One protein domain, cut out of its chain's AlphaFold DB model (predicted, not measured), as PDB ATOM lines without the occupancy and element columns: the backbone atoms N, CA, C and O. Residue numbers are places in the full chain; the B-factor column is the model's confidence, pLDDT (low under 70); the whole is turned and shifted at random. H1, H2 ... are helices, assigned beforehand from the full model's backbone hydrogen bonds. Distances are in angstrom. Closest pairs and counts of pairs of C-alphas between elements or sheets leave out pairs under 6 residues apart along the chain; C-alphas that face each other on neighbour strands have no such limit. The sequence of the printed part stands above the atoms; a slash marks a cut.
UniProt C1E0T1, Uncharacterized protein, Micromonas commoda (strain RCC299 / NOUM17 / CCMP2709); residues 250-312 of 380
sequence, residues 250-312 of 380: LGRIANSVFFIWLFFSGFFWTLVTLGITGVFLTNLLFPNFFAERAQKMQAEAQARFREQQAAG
ATOM      1  N   LEU A 250     -15.818  -8.150  34.705       93.12
ATOM      2  CA  LEU A 250     -15.779  -8.140  36.170       93.12
ATOM      3  C   LEU A 250     -14.363  -8.434  36.697       93.12
ATOM      4  O   LEU A 250     -13.869  -7.743  37.587       93.12
ATOM      5  N   GLY A 251     -13.677  -9.410  36.093       91.00
ATOM      6  CA  GLY A 251     -12.303  -9.764  36.435       91.00
ATOM      7  C   GLY A 251     -11.291  -8.661  36.130       91.00
ATOM      8  O   GLY A 251     -10.327  -8.516  36.878       91.00
ATOM      9  N   ARG A 252     -11.518  -7.826  35.105       92.44
ATOM     10  CA  ARG A 252     -10.692  -6.626  34.863       92.44
ATOM     11  C   ARG A 252     -10.830  -5.611  35.995       92.44
ATOM     12  O   ARG A 252      -9.813  -5.134  36.486       92.44
ATOM     13  N   ILE A 253     -12.057  -5.329  36.442       94.56
ATOM     14  CA  ILE A 253     -12.317  -4.400  37.554       94.56
ATOM     15  C   ILE A 253     -11.704  -4.943  38.850       94.56
ATOM     16  O   ILE A 253     -10.943  -4.232  39.504       94.56
ATOM     17  N   ALA A 254     -11.949  -6.215  39.181       93.31
ATOM     18  CA  ALA A 254     -11.381  -6.860  40.365       93.31
ATOM     19  C   ALA A 254      -9.840  -6.854  40.354       93.31
ATOM     20  O   ALA A 254      -9.214  -6.548  41.365       93.31
ATOM     21  N   ASN A 255      -9.222  -7.122  39.200       92.25
ATOM     22  CA  ASN A 255      -7.772  -7.076  39.020       92.25
ATOM     23  C   ASN A 255      -7.213  -5.647  39.177       92.25
ATOM     24  O   ASN A 255      -6.177  -5.475  39.813       92.25
ATOM     25  N   SER A 256      -7.904  -4.620  38.669       92.94
ATOM     26  CA  SER A 256      -7.524  -3.213  38.878       92.94
ATOM     27  C   SER A 256      -7.650  -2.786  40.343       92.94
ATOM     28  O   SER A 256      -6.709  -2.212  40.885       92.94
ATOM     29  N   VAL A 257      -8.763  -3.110  41.011       95.06
ATOM     30  CA  VAL A 257      -8.960  -2.837  42.448       95.06
ATOM     31  C   VAL A 257      -7.904  -3.561  43.286       95.06
ATOM     32  O   VAL A 257      -7.343  -2.965  44.199       95.06
ATOM     33  N   PHE A 258      -7.565  -4.804  42.934       93.38
ATOM     34  CA  PHE A 258      -6.485  -5.549  43.576       93.38
ATOM     35  C   PHE A 258      -5.121  -4.871  43.392       93.38
ATOM     36  O   PHE A 258      -4.398  -4.731  44.370       93.38
ATOM     37  N   PHE A 259      -4.771  -4.395  42.191       91.50
ATOM     38  CA  PHE A 259      -3.511  -3.667  41.981       91.50
ATOM     39  C   PHE A 259      -3.462  -2.323  42.716       91.50
ATOM     40  O   PHE A 259      -2.428  -2.003  43.297       91.50
ATOM     41  N   ILE A 260      -4.568  -1.573  42.739       92.75
ATOM     42  CA  ILE A 260      -4.696  -0.335  43.521       92.75
ATOM     43  C   ILE A 260      -4.483  -0.646  45.008       92.75
ATOM     44  O   ILE A 260      -3.635  -0.035  45.654       92.75
ATOM     45  N   TRP A 261      -5.183  -1.651  45.542       94.75
ATOM     46  CA  TRP A 261      -5.018  -2.090  46.927       94.75
ATOM     47  C   TRP A 261      -3.585  -2.546  47.226       94.75
ATOM     48  O   TRP A 261      -3.025  -2.139  48.237       94.75
ATOM     49  N   LEU A 262      -2.960  -3.332  46.343       93.62
ATOM     50  CA  LEU A 262      -1.596  -3.839  46.520       93.62
ATOM     51  C   LEU A 262      -0.582  -2.680  46.542       93.62
ATOM     52  O   LEU A 262       0.306  -2.664  47.394       93.62
ATOM     53  N   PHE A 263      -0.760  -1.678  45.673       92.81
ATOM     54  CA  PHE A 263       0.045  -0.451  45.645       92.81
ATOM     55  C   PHE A 263      -0.044   0.342  46.961       92.81
ATOM     56  O   PHE A 263       0.972   0.827  47.462       92.81
ATOM     57  N   PHE A 264      -1.240   0.427  47.558       93.44
ATOM     58  CA  PHE A 264      -1.463   1.111  48.836       93.44
ATOM     59  C   PHE A 264      -1.171   0.261  50.085       93.44
ATOM     60  O   PHE A 264      -0.916   0.828  51.144       93.44
ATOM     61  N   SER A 265      -1.148  -1.073  50.005       91.50
ATOM     62  CA  SER A 265      -1.033  -1.960  51.180       91.50
ATOM     63  C   SER A 265       0.373  -2.052  51.789       91.50
ATOM     64  O   SER A 265       0.625  -2.906  52.638       91.50
ATOM     65  N   GLY A 266       1.326  -1.229  51.337       89.69
ATOM     66  CA  GLY A 266       2.739  -1.285  51.737       89.69
ATOM     67  C   GLY A 266       3.500  -2.490  51.166       89.69
ATOM     68  O   GLY A 266       4.690  -2.392  50.873       89.69
ATOM     69  N   PHE A 267       2.808  -3.605  50.920       91.31
ATOM     70  CA  PHE A 267       3.363  -4.836  50.361       91.31
ATOM     71  C   PHE A 267       3.918  -4.657  48.940       91.31
ATOM     72  O   PHE A 267       4.917  -5.279  48.586       91.31
ATOM     73  N   PHE A 268       3.343  -3.763  48.127       91.06
ATOM     74  CA  PHE A 268       3.956  -3.393  46.846       91.06
ATOM     75  C   PHE A 268       5.361  -2.821  47.035       91.06
ATOM     76  O   PHE A 268       6.288  -3.244  46.350       91.06
ATOM     77  N   TRP A 269       5.542  -1.909  47.993       91.88
ATOM     78  CA  TRP A 269       6.845  -1.312  48.267       91.88
ATOM     79  C   TRP A 269       7.843  -2.354  48.766       91.88
ATOM     80  O   TRP A 269       8.978  -2.351  48.301       91.88
ATOM     81  N   THR A 270       7.430  -3.315  49.602       91.94
ATOM     82  CA  THR A 270       8.329  -4.410  50.006       91.94
ATOM     83  C   THR A 270       8.699  -5.323  48.836       91.94
ATOM     84  O   THR A 270       9.870  -5.674  48.712       91.94
ATOM     85  N   LEU A 271       7.768  -5.651  47.928       89.88
ATOM     86  CA  LEU A 271       8.065  -6.411  46.705       89.88
ATOM     87  C   LEU A 271       8.968  -5.644  45.730       89.88
ATOM     88  O   LEU A 271       9.863  -6.246  45.140       89.88
ATOM     89  N   VAL A 272       8.771  -4.334  45.565       91.50
ATOM     90  CA  VAL A 272       9.629  -3.478  44.730       91.50
ATOM     91  C   VAL A 272      11.029  -3.387  45.328       91.50
ATOM     92  O   VAL A 272      12.003  -3.618  44.614       91.50
ATOM     93  N   THR A 273      11.152  -3.131  46.634       92.56
ATOM     94  CA  THR A 273      12.446  -3.123  47.325       92.56
ATOM     95  C   THR A 273      13.123  -4.487  47.226       92.56
ATOM     96  O   THR A 273      14.282  -4.542  46.838       92.56
ATOM     97  N   LEU A 274      12.410  -5.593  47.465       93.00
ATOM     98  CA  LEU A 274      12.953  -6.951  47.357       93.00
ATOM     99  C   LEU A 274      13.340  -7.304  45.912       93.00
ATOM    100  O   LEU A 274      14.361  -7.952  45.701       93.00
ATOM    101  N   GLY A 275      12.589  -6.833  44.915       92.06
ATOM    102  CA  GLY A 275      12.917  -6.970  43.496       92.06
ATOM    103  C   GLY A 275      14.187  -6.208  43.112       92.06
ATOM    104  O   GLY A 275      15.092  -6.791  42.518       92.06
ATOM    105  N   ILE A 276      14.303  -4.938  43.515       91.94
ATOM    106  CA  ILE A 276      15.513  -4.122  43.320       91.94
ATOM    107  C   ILE A 276      16.700  -4.769  44.043       91.94
ATOM    108  O   ILE A 276      17.735  -5.010  43.423       91.94
ATOM    109  N   THR A 277      16.546  -5.130  45.320       91.69
ATOM    110  CA  THR A 277      17.561  -5.845  46.103       91.69
ATOM    111  C   THR A 277      17.939  -7.171  45.446       91.69
ATOM    112  O   THR A 277      19.120  -7.492  45.410       91.69
ATOM    113  N   GLY A 278      16.993  -7.909  44.860       92.00
ATOM    114  CA  GLY A 278      17.241  -9.145  44.118       92.00
ATOM    115  C   GLY A 278      18.027  -8.930  42.821       92.00
ATOM    116  O   GLY A 278      18.934  -9.706  42.521       92.00
ATOM    117  N   VAL A 279      17.754  -7.854  42.075       85.62
ATOM    118  CA  VAL A 279      18.555  -7.458  40.900       85.62
ATOM    119  C   VAL A 279      19.970  -7.049  41.322       85.62
ATOM    120  O   VAL A 279      20.942  -7.493  40.714       85.62
ATOM    121  N   PHE A 280      20.119  -6.289  42.411       87.38
ATOM    122  CA  PHE A 280      21.433  -5.949  42.966       87.38
ATOM    123  C   PHE A 280      22.192  -7.185  43.476       87.38
ATOM    124  O   PHE A 280      23.366  -7.350  43.150       87.38
ATOM    125  N   LEU A 281      21.538  -8.093  44.211       87.44
ATOM    126  CA  LEU A 281      22.145  -9.338  44.689       87.44
ATOM    127  C   LEU A 281      22.541 -10.253  43.534       87.44
ATOM    128  O   LEU A 281      23.632 -10.805  43.562       87.44
ATOM    129  N   THR A 282      21.708 -10.407  42.503       80.38
ATOM    130  CA  THR A 282      22.072 -11.230  41.337       80.38
ATOM    131  C   THR A 282      23.224 -10.619  40.542       80.38
ATOM    132  O   THR A 282      24.091 -11.365  40.090       80.38
ATOM    133  N   ASN A 283      23.304  -9.288  40.438       82.69
ATOM    134  CA  ASN A 283      24.449  -8.595  39.839       82.69
ATOM    135  C   ASN A 283      25.743  -8.791  40.663       82.69
ATOM    136  O   ASN A 283      26.807  -9.008  40.092       82.69
ATOM    137  N   LEU A 284      25.649  -8.801  42.001       84.38
ATOM    138  CA  LEU A 284      26.778  -9.057  42.909       84.38
ATOM    139  C   LEU A 284      27.212 -10.535  42.957       84.38
ATOM    140  O   LEU A 284      28.405 -10.825  42.989       84.38
ATOM    141  N   LEU A 285      26.269 -11.484  42.959       84.06
ATOM    142  CA  LEU A 285      26.564 -12.924  42.960       84.06
ATOM    143  C   LEU A 285      27.130 -13.395  41.613       84.06
ATOM    144  O   LEU A 285      27.966 -14.299  41.584       84.06
ATOM    145  N   PHE A 286      26.650 -12.816  40.508       84.06
ATOM    146  CA  PHE A 286      26.879 -13.327  39.159       84.06
ATOM    147  C   PHE A 286      27.215 -12.227  38.128       84.06
ATOM    148  O   PHE A 286      26.563 -12.156  37.082       84.06
ATOM    149  N   PRO A 287      28.270 -11.412  38.339       69.88
ATOM    150  CA  PRO A 287      28.646 -10.344  37.403       69.88
ATOM    151  C   PRO A 287      28.913 -10.863  35.976       69.88
ATOM    152  O   PRO A 287      28.570 -10.205  34.994       69.88
ATOM    153  N   ASN A 288      29.441 -12.085  35.842       73.12
ATOM    154  CA  ASN A 288      29.724 -12.701  34.540       73.12
ATOM    155  C   ASN A 288      28.461 -13.189  33.802       73.12
ATOM    156  O   ASN A 288      28.428 -13.152  32.573       73.12
ATOM    157  N   PHE A 289      27.391 -13.577  34.514       73.00
ATOM    158  CA  PHE A 289      26.149 -14.018  33.860       73.00
ATOM    159  C   PHE A 289      25.459 -12.876  33.113       73.00
ATOM    160  O   PHE A 289      24.823 -13.122  32.091       73.00
ATOM    161  N   PHE A 290      25.576 -11.631  33.585       68.00
ATOM    162  CA  PHE A 290      25.017 -10.488  32.865       68.00
ATOM    163  C   PHE A 290      25.780 -10.188  31.575       68.00
ATOM    164  O   PHE A 290      25.138  -9.835  30.592       68.00
ATOM    165  N   ALA A 291      27.101 -10.389  31.528       75.88
ATOM    166  CA  ALA A 291      27.872 -10.230  30.296       75.88
ATOM    167  C   ALA A 291      27.444 -11.255  29.228       75.88
ATOM    168  O   ALA A 291      27.061 -10.870  28.123       75.88
ATOM    169  N   GLU A 292      27.412 -12.544  29.580       78.06
ATOM    170  CA  GLU A 292      26.999 -13.617  28.664       78.06
ATOM    171  C   GLU A 292      25.518 -13.508  28.266       78.06
ATOM    172  O   GLU A 292      25.169 -13.645  27.092       78.06
ATOM    173  N   ARG A 293      24.626 -13.211  29.222       77.38
ATOM    174  CA  ARG A 293      23.187 -13.084  28.951       77.38
ATOM    175  C   ARG A 293      22.861 -11.830  28.144       77.38
ATOM    176  O   ARG A 293      22.000 -11.912  27.275       77.38
ATOM    177  N   ALA A 294      23.542 -10.705  28.375       79.44
ATOM    178  CA  ALA A 294      23.370  -9.502  27.560       79.44
ATOM    179  C   ALA A 294      23.885  -9.716  26.132       79.44
ATOM    180  O   ALA A 294      23.178  -9.362  25.194       79.44
ATOM    181  N   GLN A 295      25.044 -10.363  25.948       84.56
ATOM    182  CA  GLN A 295      25.534 -10.733  24.615       84.56
ATOM    183  C   GLN A 295      24.565 -11.678  23.896       84.56
ATOM    184  O   GLN A 295      24.197 -11.420  22.751       84.56
ATOM    185  N   LYS A 296      24.079 -12.729  24.570       88.50
ATOM    186  CA  LYS A 296      23.115 -13.672  23.984       88.50
ATOM    187  C   LYS A 296      21.781 -13.002  23.638       88.50
ATOM    188  O   LYS A 296      21.232 -13.264  22.574       88.50
ATOM    189  N   MET A 297      21.282 -12.113  24.499       82.62
ATOM    190  CA  MET A 297      20.024 -11.395  24.269       82.62
ATOM    191  C   MET A 297      20.159 -10.301  23.201       82.62
ATOM    192  O   MET A 297      19.219 -10.094  22.442       82.62
ATOM    193  N   GLN A 298      21.320  -9.646  23.075       85.25
ATOM    194  CA  GLN A 298      21.611  -8.751  21.947       85.25
ATOM    195  C   GLN A 298      21.727  -9.521  20.630       85.25
ATOM    196  O   GLN A 298      21.155  -9.080  19.638       85.25
ATOM    197  N   ALA A 299      22.391 -10.681  20.615       89.56
ATOM    198  CA  ALA A 299      22.472 -11.532  19.429       89.56
ATOM    199  C   ALA A 299      21.081 -12.018  18.981       89.56
ATOM    200  O   ALA A 299      20.754 -11.934  17.799       89.56
ATOM    201  N   GLU A 300      20.231 -12.454  19.917       91.44
ATOM    202  CA  GLU A 300      18.853 -12.859  19.614       91.44
ATOM    203  C   GLU A 300      17.979 -11.671  19.173       91.44
ATOM    204  O   GLU A 300      17.239 -11.780  18.197       91.44
ATOM    205  N   ALA A 301      18.093 -10.511  19.827       87.12
ATOM    206  CA  ALA A 301      17.376  -9.302  19.420       87.12
ATOM    207  C   ALA A 301      17.806  -8.823  18.024       87.12
ATOM    208  O   ALA A 301      16.959  -8.423  17.230       87.12
ATOM    209  N   GLN A 302      19.097  -8.905  17.692       88.81
ATOM    210  CA  GLN A 302      19.623  -8.535  16.378       88.81
ATOM    211  C   GLN A 302      19.236  -9.552  15.292       88.81
ATOM    212  O   GLN A 302      18.990  -9.152  14.154       88.81
ATOM    213  N   ALA A 303      19.116 -10.841  15.633       89.25
ATOM    214  CA  ALA A 303      18.552 -11.859  14.748       89.25
ATOM    215  C   ALA A 303      17.070 -11.577  14.449       89.25
ATOM    216  O   ALA A 303      16.711 -11.412  13.284       89.25
ATOM    217  N   ARG A 304      16.237 -11.381  15.483       86.50
ATOM    218  CA  ARG A 304      14.816 -11.022  15.316       86.50
ATOM    219  C   ARG A 304      14.624  -9.697  14.578       86.50
ATOM    220  O   ARG A 304      13.698  -9.578  13.784       86.50
ATOM    221  N   PHE A 305      15.489  -8.706  14.802       85.62
ATOM    222  CA  PHE A 305      15.436  -7.440  14.070       85.62
ATOM    223  C   PHE A 305      15.773  -7.632  12.587       85.62
ATOM    224  O   PHE A 305      15.103  -7.052  11.740       85.62
ATOM    225  N   ARG A 306      16.745  -8.492  12.246       84.31
ATOM    226  CA  ARG A 306      17.019  -8.864  10.846       84.31
ATOM    227  C   ARG A 306      15.865  -9.630  10.207       84.31
ATOM    228  O   ARG A 306      15.541  -9.340   9.064       84.31
ATOM    229  N   GLU A 307      15.222 -10.550  10.923       82.12
ATOM    230  CA  GLU A 307      14.034 -11.265  10.431       82.12
ATOM    231  C   GLU A 307      12.858 -10.306  10.193       82.12
ATOM    232  O   GLU A 307      12.254 -10.330   9.123       82.12
ATOM    233  N   GLN A 308      12.582  -9.397  11.135       80.75
ATOM    234  CA  GLN A 308      11.543  -8.373  10.980       80.75
ATOM    235  C   GLN A 308      11.872  -7.355   9.885       80.75
ATOM    236  O   GLN A 308      10.971  -6.927   9.170       80.75
ATOM    237  N   GLN A 309      13.142  -6.984   9.704       77.62
ATOM    238  CA  GLN A 309      13.556  -6.072   8.639       77.62
ATOM    239  C   GLN A 309      13.527  -6.753   7.261       77.62
ATOM    240  O   GLN A 309      13.109  -6.125   6.292       77.62
ATOM    241  N   ALA A 310      13.882  -8.039   7.168       72.06
ATOM    242  CA  ALA A 310      13.755  -8.824   5.941       72.06
ATOM    243  C   ALA A 310      12.283  -9.048   5.551       72.06
ATOM    244  O   ALA A 310      11.914  -8.823   4.400       72.06
ATOM    245  N   ALA A 311      11.423  -9.408   6.511       70.56
ATOM    246  CA  ALA A 311       9.986  -9.555   6.282       70.56
ATOM    247  C   ALA A 311       9.294  -8.204   5.995       70.56
ATOM    248  O   ALA A 311       8.424  -8.123   5.130       70.56
ATOM    249  N   GLY A 312       9.702  -7.135   6.685       60.28
ATOM    250  CA  GLY A 312       9.117  -5.798   6.562       60.28
ATOM    251  C   GLY A 312       9.532  -5.042   5.299       60.28
ATOM    252  O   GLY A 312       8.693  -4.387   4.688       60.28
TER     253      GLY A 312
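Overview. This is residues 250 to 312 of the 380 residues of an uncharacterized protein of Micromonas commoda (strain RCC299 / NOUM17 / CCMP2709) (UniProt C1E0T1). Three helices joined end to end make a wide, flat, open U, with H2 as the base and H1 and H3 as two arms that rise from its ends to the same side. Its middle is empty, and H3 is the longer arm. The printed part has 63 residues with three named helices, H1, H2, H3, and no named strand, class all helix. It is extended, with a radius of gyration of the C-alphas of 18.8 A and spans of 45 by 37 by 11 A.

Along the chain. H1, residues 250 to 264, begins at C-alpha 250 (-15.779, -8.140, 36.170) and is 21.2 A long. H2, residues 267 to 285, is 25.7 A long. H3, residues 287 to 312, is 36.8 A long and ends at C-alpha 312 (9.117, -5.798, 6.562).

Arrangement. H1 and H2 are close but not clearly touching; their closest C-alphas, Leu 262 and Phe 268, are 5.6 A apart. Their lines are only just about perpendicular, at 73 degrees. H2 and H3 are close but not clearly touching, about perpendicular at 76 degrees; their closest C-alphas, Asn 283 and Phe 290, are 7.2 A apart. H1 and H3 are apart. Every O i to N i+4 pair is within hydrogen-bond range in H1 and H2, and 21 of 22 in H3.

Size, cuts and confidence. The C-alphas farthest apart, Ser 265 and Ala 310, are 48.1 A apart. The printed part has no cut, and both links are tight. Mean pLDDT of the printed part is 86.3; residues 287, 290 and 312 are under 70.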